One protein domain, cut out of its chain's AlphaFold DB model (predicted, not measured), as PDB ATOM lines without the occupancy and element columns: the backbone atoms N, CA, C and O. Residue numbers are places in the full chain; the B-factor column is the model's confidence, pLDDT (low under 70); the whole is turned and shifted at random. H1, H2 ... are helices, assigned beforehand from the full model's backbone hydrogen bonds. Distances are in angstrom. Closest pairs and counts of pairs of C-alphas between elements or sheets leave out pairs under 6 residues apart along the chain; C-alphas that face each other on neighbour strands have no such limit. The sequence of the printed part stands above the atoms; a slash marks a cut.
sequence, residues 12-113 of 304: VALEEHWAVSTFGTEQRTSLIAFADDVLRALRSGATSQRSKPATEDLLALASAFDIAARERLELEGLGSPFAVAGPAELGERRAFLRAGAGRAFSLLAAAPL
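AT A GLANCE: This is residues 12 to 113 of the 304 residues of an uncharacterized protein of Gemmatimonadetes bacterium (UniProt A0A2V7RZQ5). Two long helices, H4 and H5, lie side by side as a helical hairpin, and a third long helix, H3, crosses the end of that hairpin farthest from its long link, residues 71 to 86. The short H2 packs on H4, with the short H1 close by, and the first part of H5 reaches beyond H4 to that link. The printed part has 102 residues, with five named helices in the order H1 to H5 and no named strand: all helix. It is only just loose, close to compact, with a radius of gyration of the C-alphas of 15.4 A, and elongated, spanning 48 by 30 by 23 A.

HOW THE PARTS SIT: H1, residues 12 to 16, is close to but not clearly touching H2, residues 18 to 21; their closest C-alphas, Glu 15 and Ser 21, are 6.1 A apart. H3, residues 25 to 44, is apart from H1 and meets H2 only through their link. H4, residues 55 to 70, touches H2, the closest C-alphas being Ala 19 and Ala 64 at 4.9 A. H5, residues 87 to 110, forms a hairpin with H4, opposite ways at a shallow tilt of 11 degrees; the closest C-alphas, Ala 62 and Ala 104, are 4.4 A apart. H3 touches H5 about perpendicular, at 77 degrees, with residues 31 to 39 alone; closest are C-alphas Ala 35 and Ala 110, 5.0 A. In H1, H3, H4 and H5 every O i to N i+4 pair is within hydrogen-bond range; H2 is too short for such a pair.

IN THESE COORDINATES: H1 begins at C-alpha 12 (15.027, 14.603, -17.595). H3 is 28.5 A long, H4 22.1 A and H5 34.3 A, ending at C-alpha 110 (19.018, 30.134, -32.667).

THE WHOLE: The C-alphas farthest apart, Gln 49 and Val 84, are 48.3 A apart. The printed part has no cut. The link H4 to H5 is long, and pLDDT is under 70 at residues 75 to 76.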
ATOM      1  N   VAL A  12      15.074  14.370 -19.046       92.88
ATOM      2  CA  VAL A  12      15.027  14.603 -17.595       92.88
ATOM      3  C   VAL A  12      16.428  14.459 -17.003       92.88
ATOM      4  O   VAL A  12      16.891  15.359 -16.308       92.88
ATOM      5  N   ALA A  13      17.148  13.397 -17.372       92.81
ATOM      6  CA  ALA A  13      18.520  13.181 -16.917       92.81
ATOM      7  C   ALA A  13      19.482  14.310 -17.348       92.81
ATOM      8  O   ALA A  13      20.366  14.697 -16.587       92.81
ATOM      9  N   LEU A  14      19.305  14.870 -18.551       94.88
ATOM     10  CA  LEU A  14      20.074  16.034 -19.010       94.88
ATOM     11  C   LEU A  14      19.749  17.302 -18.216       94.88
ATOM     12  O   LEU A  14      20.652  18.074 -17.915       94.88
ATOM     13  N   GLU A  15      18.481  17.539 -17.877       94.81
ATOM     14  CA  GLU A  15      18.073  18.719 -17.104       94.81
ATOM     15  C   GLU A  15      18.532  18.670 -15.638       94.81
ATOM     16  O   GLU A  15      18.784  19.719 -15.042       94.81
ATOM     17  N   GLU A  16      18.674  17.470 -15.074       94.88
ATOM     18  CA  GLU A  16      19.217  17.235 -13.730       94.88
ATOM     19  C   GLU A  16      20.751  17.336 -13.672       94.88
ATOM     20  O   GLU A  16      21.323  17.477 -12.590       94.88
ATOM     21  N   HIS A  17      21.430  17.303 -14.822       96.38
ATOM     22  CA  HIS A  17      22.882  17.402 -14.897       96.38
ATOM     23  C   HIS A  17      23.399  18.705 -14.265       96.38
ATOM     24  O   HIS A  17      22.802  19.775 -14.429       96.38
ATOM     25  N   TRP A  18      24.545  18.651 -13.577       96.19
ATOM     26  CA  TRP A  18      25.097  19.793 -12.833       96.19
ATOM     27  C   TRP A  18      25.280  21.032 -13.722       96.19
ATOM     28  O   TRP A  18      24.941  22.136 -13.315       96.19
ATOM     29  N   ALA A  19      25.738  20.856 -14.965       96.81
ATOM     30  CA  ALA A  19      25.953  21.971 -15.885       96.81
ATOM     31  C   ALA A  19      24.639  22.684 -16.256       96.81
ATOM     32  O   ALA A  19      24.604  23.909 -16.338       96.81
ATOM     33  N   VAL A  20      23.548  21.932 -16.443       97.31
ATOM     34  CA  VAL A  20      22.246  22.455 -16.894       97.31
ATOM     35  C   VAL A  20      21.420  22.988 -15.722       97.31
ATOM     36  O   VAL A  20      20.771  24.029 -15.839       97.31
ATOM     37  N   SER A  21      21.471  22.317 -14.574       96.25
ATOM     38  CA  SER A  21      20.713  22.680 -13.368       96.25
ATOM     39  C   SER A  21      21.131  24.014 -12.737       96.25
ATOM     40  O   SER A  21      20.362  24.575 -11.957       96.25
ATOM     41  N   THR A  22      22.291  24.571 -13.112       96.44
ATOM     42  CA  THR A  22      22.700  25.937 -12.727       96.44
ATOM     43  C   THR A  22      21.767  27.024 -13.267       96.44
ATOM     44  O   THR A  22      21.646  28.087 -12.659       96.44
ATOM     45  N   PHE A  23      21.072  26.762 -14.375       96.81
ATOM     46  CA  PHE A  23      20.073  27.663 -14.941       96.81
ATOM     47  C   PHE A  23      18.731  27.443 -14.248       96.81
ATOM     48  O   PHE A  23      18.300  26.303 -14.092       96.81
ATOM     49  N   GLY A  24      18.012  28.509 -13.890       96.19
ATOM     50  CA  GLY A  24      16.667  28.374 -13.320       96.19
ATOM     51  C   GLY A  24      15.689  27.724 -14.309       96.19
ATOM     52  O   GLY A  24      15.766  27.974 -15.511       96.19
ATOM     53  N   THR A  25      14.739  26.914 -13.827       95.38
ATOM     54  CA  THR A  25      13.783  26.189 -14.691       95.38
ATOM     55  C   THR A  25      13.044  27.117 -15.658       95.38
ATOM     56  O   THR A  25      12.966  26.823 -16.847       95.38
ATOM     57  N   GLU A  26      12.570  28.272 -15.183       95.38
ATOM     58  CA  GLU A  26      11.889  29.268 -16.021       95.38
ATOM     59  C   GLU A  26      12.805  29.825 -17.125       95.38
ATOM     60  O   GLU A  26      12.396  29.912 -18.286       95.38
ATOM     61  N   GLN A  27      14.064  30.128 -16.788       95.56
ATOM     62  CA  GLN A  27      15.066  30.592 -17.748       95.56
ATOM     63  C   GLN A  27      15.315  29.530 -18.825       95.56
ATOM     64  O   GLN A  27      15.244  29.842 -20.016       95.56
ATOM     65  N   ARG A  28      15.526  28.264 -18.433       96.38
ATOM     66  CA  ARG A  28      15.718  27.152 -19.380       96.38
ATOM     67  C   ARG A  28      14.522  27.000 -20.311       96.38
ATOM     68  O   ARG A  28      14.696  26.969 -21.527       96.38
ATOM     69  N   THR A  29      13.309  26.946 -19.758       96.12
ATOM     70  CA  THR A  29      12.076  26.811 -20.545       96.12
ATOM     71  C   THR A  29      11.912  27.965 -21.533       96.12
ATOM     72  O   THR A  29      11.552  27.731 -22.688       96.12
ATOM     73  N   SER A  30      12.207  29.198 -21.116       96.69
ATOM     74  CA  SER A  30      12.116  30.379 -21.979       96.69
ATOM     75  C   SER A  30      13.111  30.330 -23.145       96.69
ATOM     76  O   SER A  30      12.704  30.490 -24.300       96.69
ATOM     77  N   LEU A  31      14.389  30.038 -22.868       97.81
ATOM     78  CA  LEU A  31      15.454  29.954 -23.877       97.81
ATOM     79  C   LEU A  31      15.210  28.818 -24.879       97.81
ATOM     80  O   LEU A  31      15.320  29.024 -26.087       97.81
ATOM     81  N   ILE A  32      14.809  27.642 -24.390       97.44
ATOM     82  CA  ILE A  32      14.445  26.498 -25.235       97.44
ATOM     83  C   ILE A  32      13.263  26.857 -26.140       97.44
ATOM     84  O   ILE A  32      13.313  26.646 -27.350       97.44
ATOM     85  N   ALA A  33      12.211  27.453 -25.579       96.88
ATOM     86  CA  ALA A  33      11.029  27.802 -26.352       96.88
ATOM     87  C   ALA A  33      11.292  28.935 -27.364       96.88
ATOM     88  O   ALA A  33      10.630  28.986 -28.402       96.88
ATOM     89  N   PHE A  34      12.246  29.831 -27.084       97.56
ATOM     90  CA  PHE A  34      12.768  30.780 -28.068       97.56
ATOM     91  C   PHE A  34      13.479  30.061 -29.217       97.56
ATOM     92  O   PHE A  34      13.135  30.284 -30.376       97.56
ATOM     93  N   ALA A  35      14.414  29.160 -28.909       97.56
ATOM     94  CA  ALA A  35      15.158  28.416 -29.919       97.56
ATOM     95  C   ALA A  35      14.244  27.589 -30.840       97.56
ATOM     96  O   ALA A  35      14.368  27.647 -32.066       97.56
ATOM     97  N   ASP A  36      13.262  26.897 -30.261       96.19
ATOM     98  CA  ASP A  36      12.277  26.117 -31.013       96.19
ATOM     99  C   ASP A  36      11.415  27.001 -31.936       96.19
ATOM    100  O   ASP A  36      11.042  26.582 -33.036       96.19
ATOM    101  N   ASP A  37      11.095  28.228 -31.511       96.19
ATOM    102  CA  ASP A  37      10.358  29.196 -32.329       96.19
ATOM    103  C   ASP A  37      11.194  29.718 -33.501       96.19
ATOM    104  O   ASP A  37      10.688  29.775 -34.621       96.19
ATOM    105  N   VAL A  38      12.479  30.018 -33.279       95.38
ATOM    106  CA  VAL A  38      13.411  30.419 -34.345       95.38
ATOM    107  C   VAL A  38      13.527  29.324 -35.403       95.38
ATOM    108  O   VAL A  38      13.350  29.597 -36.589       95.38
ATOM    109  N   LEU A  39      13.749  28.070 -34.995       95.19
ATOM    110  CA  LEU A  39      13.812  26.951 -35.937       95.19
ATOM    111  C   LEU A  39      12.486  26.752 -36.683       95.19
ATOM    112  O   LEU A  39      12.485  26.496 -37.888       95.19
ATOM    113  N   ARG A  40      11.343  26.894 -35.999       94.94
ATOM    114  CA  ARG A  40      10.020  26.818 -36.639       94.94
ATOM    115  C   ARG A  40       9.834  27.920 -37.678       94.94
ATOM    116  O   ARG A  40       9.348  27.629 -38.768       94.94
ATOM    117  N   ALA A  41      10.237  29.145 -37.353       93.62
ATOM    118  CA  ALA A  41      10.173  30.293 -38.245       93.62
ATOM    119  C   ALA A  41      11.067  30.101 -39.482       93.62
ATOM    120  O   ALA A  41      10.616  30.335 -40.601       93.62
ATOM    121  N   LEU A  42      12.281  29.562 -39.309       91.12
ATOM    122  CA  LEU A  42      13.175  29.216 -40.421       91.12
ATOM    123  C   LEU A  42      12.546  28.200 -41.384       91.12
ATOM    124  O   LEU A  42      12.661  28.359 -42.597       91.12
ATOM    125  N   ARG A  43      11.846  27.180 -40.868       91.19
ATOM    126  CA  ARG A  43      11.155  26.182 -41.707       91.19
ATOM    127  C   ARG A  43       9.971  26.764 -42.478       91.19
ATOM    128  O   ARG A  43       9.696  26.311 -43.584       91.19
ATOM    129  N   SER A  44       9.250  27.724 -41.899       90.38
ATOM    130  CA  SER A  44       8.078  28.341 -42.531       90.38
ATOM    131  C   SER A  44       8.402  29.585 -43.365       90.38
ATOM    132  O   SER A  44       7.504  30.121 -44.012       90.38
ATOM    133  N   GLY A  45       9.651  30.062 -43.348       84.69
ATOM    134  CA  GLY A  45      10.038  31.345 -43.942       84.69
ATOM    135  C   GLY A  45       9.471  32.561 -43.195       84.69
ATOM    136  O   GLY A  45       9.452  33.662 -43.742       84.69
ATOM    137  N   ALA A  46       8.985  32.368 -41.967       84.06
ATOM    138  CA  ALA A  46       8.468  33.428 -41.115       84.06
ATOM    139  C   ALA A  46       9.583  34.056 -40.262       84.06
ATOM    140  O   ALA A  46      10.716  33.579 -40.211       84.06
ATOM    141  N   THR A  47       9.247  35.126 -39.546       77.75
ATOM    142  CA  THR A  47      10.108  35.703 -38.506       77.75
ATOM    143  C   THR A  47       9.649  35.210 -37.137       77.75
ATOM    144  O   THR A  47       8.443  35.117 -36.892       77.75
ATOM    145  N   SER A  48      10.592  34.898 -36.241       77.38
ATOM    146  CA  SER A  48      10.255  34.599 -34.844       77.38
ATOM    147  C   SER A  48       9.566  35.804 -34.205       77.38
ATOM    148  O   SER A  48       9.982  36.946 -34.399       77.38
ATOM    149  N   GLN A  49       8.498  35.542 -33.452       75.81
ATOM    150  CA  GLN A  49       7.709  36.584 -32.784       75.81
ATOM    151  C   GLN A  49       8.087  36.752 -31.308       75.81
ATOM    152  O   GLN A  49       7.546  37.617 -30.620       75.81
ATOM    153  N   ARG A  50       8.997  35.916 -30.796       82.81
ATOM    154  CA  ARG A  50       9.450  35.980 -29.408       82.81
ATOM    155  C   ARG A  50      10.490  37.080 -29.226       82.81
ATOM    156  O   ARG A  50      11.310  37.331 -30.106       82.81
ATOM    157  N   SER A  51      10.483  37.699 -28.045       81.50
ATOM    158  CA  SER A  51      11.543  38.629 -27.653       81.50
ATOM    159  C   SER A  51      12.891  37.916 -27.691       81.50
ATOM    160  O   SER A  51      13.035  36.839 -27.110       81.50
ATOM    161  N   LYS A  52      13.868  38.521 -28.370       88.44
ATOM    162  CA  LYS A  52      15.217  37.971 -28.493       88.44
ATOM    163  C   LYS A  52      15.919  38.013 -27.123       88.44
ATOM    164  O   LYS A  52      16.036  39.107 -26.569       88.44
ATOM    165  N   PRO A  53      16.375  36.874 -26.571       91.88
ATOM    166  CA  PRO A  53      17.186  36.849 -25.357       91.88
ATOM    167  C   PRO A  53      18.624  37.307 -25.646       91.88
ATOM    168  O   PRO A  53      19.018  37.486 -26.805       91.88
ATOM    169  N   ALA A  54      19.422  37.465 -24.589       93.38
ATOM    170  CA  ALA A  54      20.860  37.661 -24.728       93.38
ATOM    171  C   ALA A  54      21.480  36.468 -25.475       93.38
ATOM    172  O   ALA A  54      21.090  35.314 -25.282       93.38
ATOM    173  N   THR A  55      22.422  36.745 -26.378       93.69
ATOM    174  CA  THR A  55      23.073  35.679 -27.156       93.69
ATOM    175  C   THR A  55      23.954  34.820 -26.256       93.69
ATOM    176  O   THR A  55      23.994  33.605 -26.416       93.69
ATOM    177  N   GLU A  56      24.562  35.434 -25.253       96.19
ATOM    178  CA  GLU A  56      25.382  34.807 -24.227       96.19
ATOM    179  C   GLU A  56      24.586  33.761 -23.438       96.19
ATOM    180  O   GLU A  56      25.089  32.663 -23.218       96.19
ATOM    181  N   ASP A  57      23.322  34.042 -23.100       97.12
ATOM    182  CA  ASP A  57      22.451  33.097 -22.387       97.12
ATOM    183  C   ASP A  57      22.137  31.853 -23.233       97.12
ATOM    184  O   ASP A  57      22.135  30.729 -22.724       97.12
ATOM    185  N   LEU A  58      21.887  32.039 -24.536       97.44
ATOM    186  CA  LEU A  58      21.665  30.931 -25.470       97.44
ATOM    187  C   LEU A  58      22.918  30.067 -25.605       97.44
ATOM    188  O   LEU A  58      22.823  28.843 -25.533       97.44
ATOM    189  N   LEU A  59      24.078  30.702 -25.794       97.12
ATOM    190  CA  LEU A  59      25.357  30.008 -25.932       97.12
ATOM    191  C   LEU A  59      25.720  29.261 -24.645       97.12
ATOM    192  O   LEU A  59      26.082  28.092 -24.715       97.12
ATOM    193  N   ALA A  60      25.548  29.886 -23.480       97.94
ATOM    194  CA  ALA A  60      25.850  29.273 -22.192       97.94
ATOM    195  C   ALA A  60      24.966  28.045 -21.920       97.94
ATOM    196  O   ALA A  60      25.479  26.991 -21.536       97.94
ATOM    197  N   LEU A  61      23.652  28.135 -22.170       98.50
ATOM    198  CA  LEU A  61      22.763  26.981 -22.010       98.50
ATOM    199  C   LEU A  61      23.064  25.887 -23.047       98.50
ATOM    200  O   LEU A  61      22.996  24.701 -22.725       98.50
ATOM    201  N   ALA A  62      23.426  26.261 -24.278       98.25
ATOM    202  CA  ALA A  62      23.831  25.290 -25.289       98.25
ATOM    203  C   ALA A  62      25.090  24.525 -24.867       98.25
ATOM    204  O   ALA A  62      25.109  23.299 -24.947       98.25
ATOM    205  N   SER A  63      26.103  25.238 -24.363       97.56
ATOM    206  CA  SER A  63      27.321  24.651 -23.804       97.56
ATOM    207  C   SER A  63      27.029  23.749 -22.605       97.56
ATOM    208  O   SER A  63      27.656  22.706 -22.473       97.56
ATOM    209  N   ALA A  64      26.060  24.091 -21.753       98.19
ATOM    210  CA  ALA A  64      25.670  23.237 -20.632       98.19
ATOM    211  C   ALA A  64      25.081  21.890 -21.090       98.19
ATOM    212  O   ALA A  64      25.461  20.846 -20.559       98.19
ATOM    213  N   PHE A  65      24.193  21.900 -22.093       98.25
ATOM    214  CA  PHE A  65      23.665  20.666 -22.691       98.25
ATOM    215  C   PHE A  65      24.734  19.882 -23.457       98.25
ATOM    216  O   PHE A  65      24.752  18.654 -23.387       98.25
ATOM    217  N   ASP A  66      25.623  20.580 -24.164       97.12
ATOM    218  CA  ASP A  66      26.782  19.992 -24.831       97.12
ATOM    219  C   ASP A  66      27.680  19.255 -23.828       97.12
ATOM    220  O   ASP A  66      27.895  18.058 -23.983       97.12
ATOM    221  N   ILE A  67      28.118  19.916 -22.752       95.75
ATOM    222  CA  ILE A  67      28.934  19.309 -21.688       95.75
ATOM    223  C   ILE A  67      28.237  18.075 -21.106       95.75
ATOM    224  O   ILE A  67      28.832  17.001 -21.082       95.75
ATOM    225  N   ALA A  68      26.967  18.209 -20.710       96.12
ATOM    226  CA  ALA A  68      26.192  17.110 -20.132       96.12
ATOM    227  C   ALA A  68      26.139  15.880 -21.049       96.12
ATOM    228  O   ALA A  68      26.232  14.742 -20.597       96.12
ATOM    229  N   ALA A  69      25.994  16.104 -22.355       95.69
ATOM    230  CA  ALA A  69      25.936  15.038 -23.339       95.69
ATOM    231  C   ALA A  69      27.317  14.438 -23.639       95.69
ATOM    232  O   ALA A  69      27.442  13.215 -23.746       95.69
ATOM    233  N   ARG A  70      28.357  15.274 -23.746       92.44
ATOM    234  CA  ARG A  70      29.724  14.841 -24.072       92.44
ATOM    235  C   ARG A  70      30.371  14.005 -22.974       92.44
ATOM    236  O   ARG A  70      31.178  13.141 -23.303       92.44
ATOM    237  N   GLU A  71      29.942  14.130 -21.718       90.19
ATOM    238  CA  GLU A  71      30.335  13.188 -20.656       90.19
ATOM    239  C   GLU A  71      29.995  11.725 -21.010       90.19
ATOM    240  O   GLU A  71      30.708  10.817 -20.601       90.19
ATOM    241  N   ARG A  72      28.965  11.482 -21.837       86.38
ATOM    242  CA  ARG A  72      28.594  10.146 -22.341       86.38
ATOM    243  C   ARG A  72      29.190   9.808 -23.708       86.38
ATOM    244  O   ARG A  72      28.947   8.709 -24.216       86.38
ATOM    245  N   LEU A  73      29.944  10.718 -24.335       83.25
ATOM    246  CA  LEU A  73      30.653  10.379 -25.566       83.25
ATOM    247  C   LEU A  73      31.746   9.355 -25.288       83.25
ATOM    248  O   LEU A  73      31.867   8.448 -26.101       83.25
ATOM    249  N   GLU A  74      32.454   9.456 -24.155       77.00
ATOM    250  CA  GLU A  74      33.447   8.481 -23.671       77.00
ATOM    251  C   GLU A  74      34.247   7.831 -24.817       77.00
ATOM    252  O   GLU A  74      34.133   6.631 -25.063       77.00
ATOM    253  N   LEU A  75      35.027   8.620 -25.570       68.62
ATOM    254  CA  LEU A  75      35.724   8.140 -26.782       68.62
ATOM    255  C   LEU A  75      36.705   6.985 -26.517       68.62
ATOM    256  O   LEU A  75      37.024   6.225 -27.425       68.62
ATOM    257  N   GLU A  76      37.154   6.849 -25.271       68.25
ATOM    258  CA  GLU A  76      38.002   5.755 -24.778       68.25
ATOM    259  C   GLU A  76      37.202   4.706 -23.971       68.25
ATOM    260  O   GLU A  76      37.732   3.651 -23.633       68.25
ATOM    261  N   GLY A  77      35.923   4.982 -23.693       75.88
ATOM    262  CA  GLY A  77      34.950   4.112 -23.026       75.88
ATOM    263  C   GLY A  77      33.867   3.646 -24.002       75.88
ATOM    264  O   GLY A  77      34.187   3.151 -25.081       75.88
ATOM    265  N   LEU A  78      32.585   3.807 -23.661       71.69
ATOM    266  CA  LEU A  78      31.470   3.271 -24.464       71.69
ATOM    267  C   LEU A  78      31.334   3.862 -25.880       71.69
ATOM    268  O   LEU A  78      30.622   3.296 -26.712       71.69
ATOM    269  N   GLY A  79      31.973   4.999 -26.168       72.38
ATOM    270  CA  GLY A  79      32.039   5.561 -27.516       72.38
ATOM    271  C   GLY A  79      33.158   4.995 -28.377       72.38
ATOM    272  O   GLY A  79      33.113   5.163 -29.594       72.38
ATOM    273  N   SER A  80      34.142   4.320 -27.788       82.12
ATOM    274  CA  SER A  80      35.233   3.694 -28.532       82.12
ATOM    275  C   SER A  80      34.683   2.668 -29.527       82.12
ATOM    276  O   SER A  80      33.786   1.893 -29.180       82.12
ATOM    277  N   PRO A  81      35.238   2.572 -30.749       75.88
ATOM    278  CA  PRO A  81      34.816   1.533 -31.683       75.88
ATOM    279  C   PRO A  81      35.241   0.133 -31.212       75.88
ATOM    280  O   PRO A  81      34.788  -0.870 -31.757       75.88
ATOM    281  N   PHE A  82      36.096   0.074 -30.190       79.38
ATOM    282  CA  PHE A  82      36.585  -1.140 -29.551       79.38
ATOM    283  C   PHE A  82      35.842  -1.462 -28.246       79.38
ATOM    284  O   PHE A  82      36.211  -2.409 -27.552       79.38
ATOM    285  N   ALA A  83      34.822  -0.678 -27.884       83.19
ATOM    286  CA  ALA A  83      34.047  -0.898 -26.673       83.19
ATOM    287  C   ALA A  83      33.272  -2.223 -26.738       83.19
ATOM    288  O   ALA A  83      32.621  -2.540 -27.736       83.19
ATOM    289  N   VAL A  84      33.291  -2.976 -25.638       80.88
ATOM    290  CA  VAL A  84      32.469  -4.179 -25.467       80.88
ATOM    291  C   VAL A  84      31.261  -3.801 -24.618       80.88
ATOM    292  O   VAL A  84      31.372  -3.692 -23.402       80.88
ATOM    293  N   ALA A  85      30.117  -3.579 -25.265       84.25
ATOM    294  CA  ALA A  85      28.884  -3.139 -24.615       84.25
ATOM    295  C   ALA A  85      27.653  -3.854 -25.187       84.25
ATOM    296  O   ALA A  85      27.619  -4.245 -26.358       84.25
ATOM    297  N   GLY A  86      26.624  -4.026 -24.356       87.50
ATOM    298  CA  GLY A  86      25.380  -4.681 -24.764       87.50
ATOM    299  C   GLY A  86      24.508  -3.796 -25.675       87.50
ATOM    300  O   GLY A  86      24.563  -2.567 -25.583       87.50
ATOM    301  N   PRO A  87      23.620  -4.370 -26.516       86.19
ATOM    302  CA  PRO A  87      22.733  -3.587 -27.387       86.19
ATOM    303  C   PRO A  87      21.827  -2.591 -26.646       86.19
ATOM    304  O   PRO A  87      21.536  -1.521 -27.186       86.19
ATOM    305  N   ALA A  88      21.389  -2.945 -25.431       88.94
ATOM    306  CA  ALA A  88      20.548  -2.105 -24.579       88.94
ATOM    307  C   ALA A  88      21.307  -0.867 -24.077       88.94
ATOM    308  O   ALA A  88      20.862   0.252 -24.309       88.94
ATOM    309  N   GLU A  89      22.497  -1.062 -23.510       88.50
ATOM    310  CA  GLU A  89      23.384   0.007 -23.031       88.50
ATOM    311  C   GLU A  89      23.772   0.975 -24.158       88.50
ATOM    312  O   GLU A  89      23.647   2.194 -24.031       88.50
ATOM    313  N   LEU A  90      24.135   0.439 -25.328       87.12
ATOM    314  CA  LEU A  90      24.396   1.258 -26.513       87.12
ATOM    315  C   LEU A  90      23.136   2.001 -26.986       87.12
ATOM    316  O   LEU A  90      23.236   3.085 -27.563       87.12
ATOM    317  N   GLY A  91      21.952   1.418 -26.789       89.56
ATOM    318  CA  GLY A  91      20.658   2.045 -27.055       89.56
ATOM    319  C   GLY A  91      20.384   3.239 -26.150       89.56
ATOM    320  O   GLY A  91      20.039   4.308 -26.655       89.56
ATOM    321  N   GLU A  92      20.598   3.076 -24.850       90.81
ATOM    322  CA  GLU A  92      20.450   4.134 -23.849       90.81
ATOM    323  C   GLU A  92      21.440   5.276 -24.096       90.81
ATOM    324  O   GLU A  92      21.023   6.432 -24.196       90.81
ATOM    325  N   ARG A  93      22.724   4.959 -24.330       91.56
ATOM    326  CA  ARG A  93      23.747   5.956 -24.694       91.56
ATOM    327  C   ARG A  93      23.326   6.759 -25.923       91.56
ATOM    328  O   ARG A  93      23.382   7.985 -25.912       91.56
ATOM    329  N   ARG A  94      22.853   6.089 -26.981       92.00
ATOM    330  CA  ARG A  94      22.365   6.767 -28.197       92.00
ATOM    331  C   ARG A  94      21.190   7.698 -27.915       92.00
ATOM    332  O   ARG A  94      21.150   8.790 -28.474       92.00
ATOM    333  N   ALA A  95      20.214   7.257 -27.123       93.81
ATOM    334  CA  ALA A  95      19.042   8.066 -26.800       93.81
ATOM    335  C   ALA A  95      19.444   9.332 -26.025       93.81
ATOM    336  O   ALA A  95      18.975  10.422 -26.350       93.81
ATOM    337  N   PHE A  96      20.378   9.195 -25.083       95.19
ATOM    338  CA  PHE A  96      20.941  10.307 -24.322       95.19
ATOM    339  C   PHE A  96      21.710  11.299 -25.195       95.19
ATOM    340  O   PHE A  96      21.411  12.494 -25.181       95.19
ATOM    341  N   LEU A  97      22.625  10.809 -26.035       96.44
ATOM    342  CA  LEU A  97      23.379  11.655 -26.962       96.44
ATOM    343  C   LEU A  97      22.469  12.381 -27.953       96.44
ATOM    344  O   LEU A  97      22.673  13.560 -28.208       96.44
ATOM    345  N   ARG A  98      21.426  11.717 -28.471       96.94
ATOM    346  CA  ARG A  98      20.425  12.346 -29.348       96.94
ATOM    347  C   ARG A  98      19.685  13.489 -28.666       96.94
ATOM    348  O   ARG A  98      19.525  14.547 -29.269       96.94
ATOM    349  N   ALA A  99      19.232  13.275 -27.432       97.44
ATOM    350  CA  ALA A  99      18.515  14.288 -26.668       97.44
ATOM    351  C   ALA A  99      19.407  15.510 -26.384       97.44
ATOM    352  O   ALA A  99      18.998  16.647 -26.629       97.44
ATOM    353  N   GLY A 100      20.646  15.269 -25.946       97.94
ATOM    354  CA  GLY A 100      21.620  16.318 -25.654       97.94
ATOM    355  C   GLY A 100      22.037  17.088 -26.901       97.94
ATOM    356  O   GLY A 100      21.970  18.317 -26.919       97.94
ATOM    357  N   ALA A 101      22.349  16.362 -27.980       98.38
ATOM    358  CA  ALA A 101      22.682  16.951 -29.268       98.38
ATOM    359  C   ALA A 101      21.544  17.826 -29.804       98.38
ATOM    360  O   ALA A 101      21.794  18.924 -30.288       98.38
ATOM    361  N   GLY A 102      20.292  17.376 -29.667       98.31
ATOM    362  CA  GLY A 102      19.116  18.135 -30.087       98.31
ATOM    363  C   GLY A 102      18.964  19.455 -29.329       98.31
ATOM    364  O   GLY A 102      18.734  20.491 -29.949       98.31
ATOM    365  N   ARG A 103      19.143  19.448 -28.000       98.31
ATOM    366  CA  ARG A 103      19.073  20.673 -27.184       98.31
ATOM    367  C   ARG A 103      20.205  21.645 -27.500       98.31
ATOM    368  O   ARG A 103      19.931  22.822 -27.741       98.31
ATOM    369  N   ALA A 104      21.442  21.158 -27.548       98.56
ATOM    370  CA  ALA A 104      22.601  21.977 -27.891       98.56
ATOM    371  C   ALA A 104      22.476  22.559 -29.310       98.56
ATOM    372  O   ALA A 104      22.668  23.760 -29.498       98.56
ATOM    373  N   PHE A 105      22.064  21.745 -30.290       98.56
ATOM    374  CA  PHE A 105      21.804  22.188 -31.662       98.56
ATOM    375  C   PHE A 105      20.781  23.322 -31.710       98.56
ATOM    376  O   PHE A 105      21.082  24.366 -32.283       98.56
ATOM    377  N   SER A 106      19.593  23.145 -31.118       98.31
ATOM    378  CA  SER A 106      18.529  24.149 -31.222       98.31
ATOM    379  C   SER A 106      18.965  25.504 -30.673       98.31
ATOM    380  O   SER A 106      18.745  26.533 -31.313       98.31
ATOM    381  N   LEU A 107      19.631  25.511 -29.515       98.62
ATOM    382  CA  LEU A 107      20.121  26.733 -28.880       98.62
ATOM    383  C   LEU A 107      21.254  27.386 -29.692       98.62
ATOM    384  O   LEU A 107      21.205  28.593 -29.940       98.62
ATOM    385  N   LEU A 108      22.226  26.603 -30.184       97.81
ATOM    386  CA  LEU A 108      23.300  27.121 -31.042       97.81
ATOM    387  C   LEU A 108      22.769  27.648 -32.375       97.81
ATOM    388  O   LEU A 108      23.256  28.667 -32.851       97.81
ATOM    389  N   ALA A 109      21.792  26.982 -32.984       96.50
ATOM    390  CA  ALA A 109      21.219  27.398 -34.259       96.50
ATOM    391  C   ALA A 109      20.386  28.685 -34.132       96.50
ATOM    392  O   ALA A 109      20.286  29.444 -35.097       96.50
ATOM    393  N   ALA A 110      19.805  28.937 -32.954       96.62
ATOM    394  CA  ALA A 110      19.018  30.134 -32.667       96.62
ATOM    395  C   ALA A 110      19.867  31.370 -32.329       96.62
ATOM    396  O   ALA A 110      19.420  32.501 -32.535       96.62
ATOM    397  N   ALA A 111      21.080  31.177 -31.813       95.81
ATOM    398  CA  ALA A 111      22.014  32.269 -31.577       95.81
ATOM    399  C   ALA A 111      22.660  32.740 -32.904       95.81
ATOM    400  O   ALA A 111      23.013  31.909 -33.742       95.81
ATOM    401  N   PRO A 112      22.873  34.052 -33.113       92.88
ATOM    402  CA  PRO A 112      23.541  34.557 -34.315       92.88
ATOM    403  C   PRO A 112      24.979  34.034 -34.415       92.88
ATOM    404  O   PRO A 112      25.633  33.833 -33.391       92.88
ATOM    405  N   LEU A 113      25.466  33.813 -35.639       92.88
ATOM    406  CA  LEU A 113      26.890  33.594 -35.899       92.88
ATOM    407  C   LEU A 113      27.623  34.937 -35.847       92.88
ATOM    408  O   LEU A 113      27.148  35.916 -36.427       92.88
TER     409      LEU A 113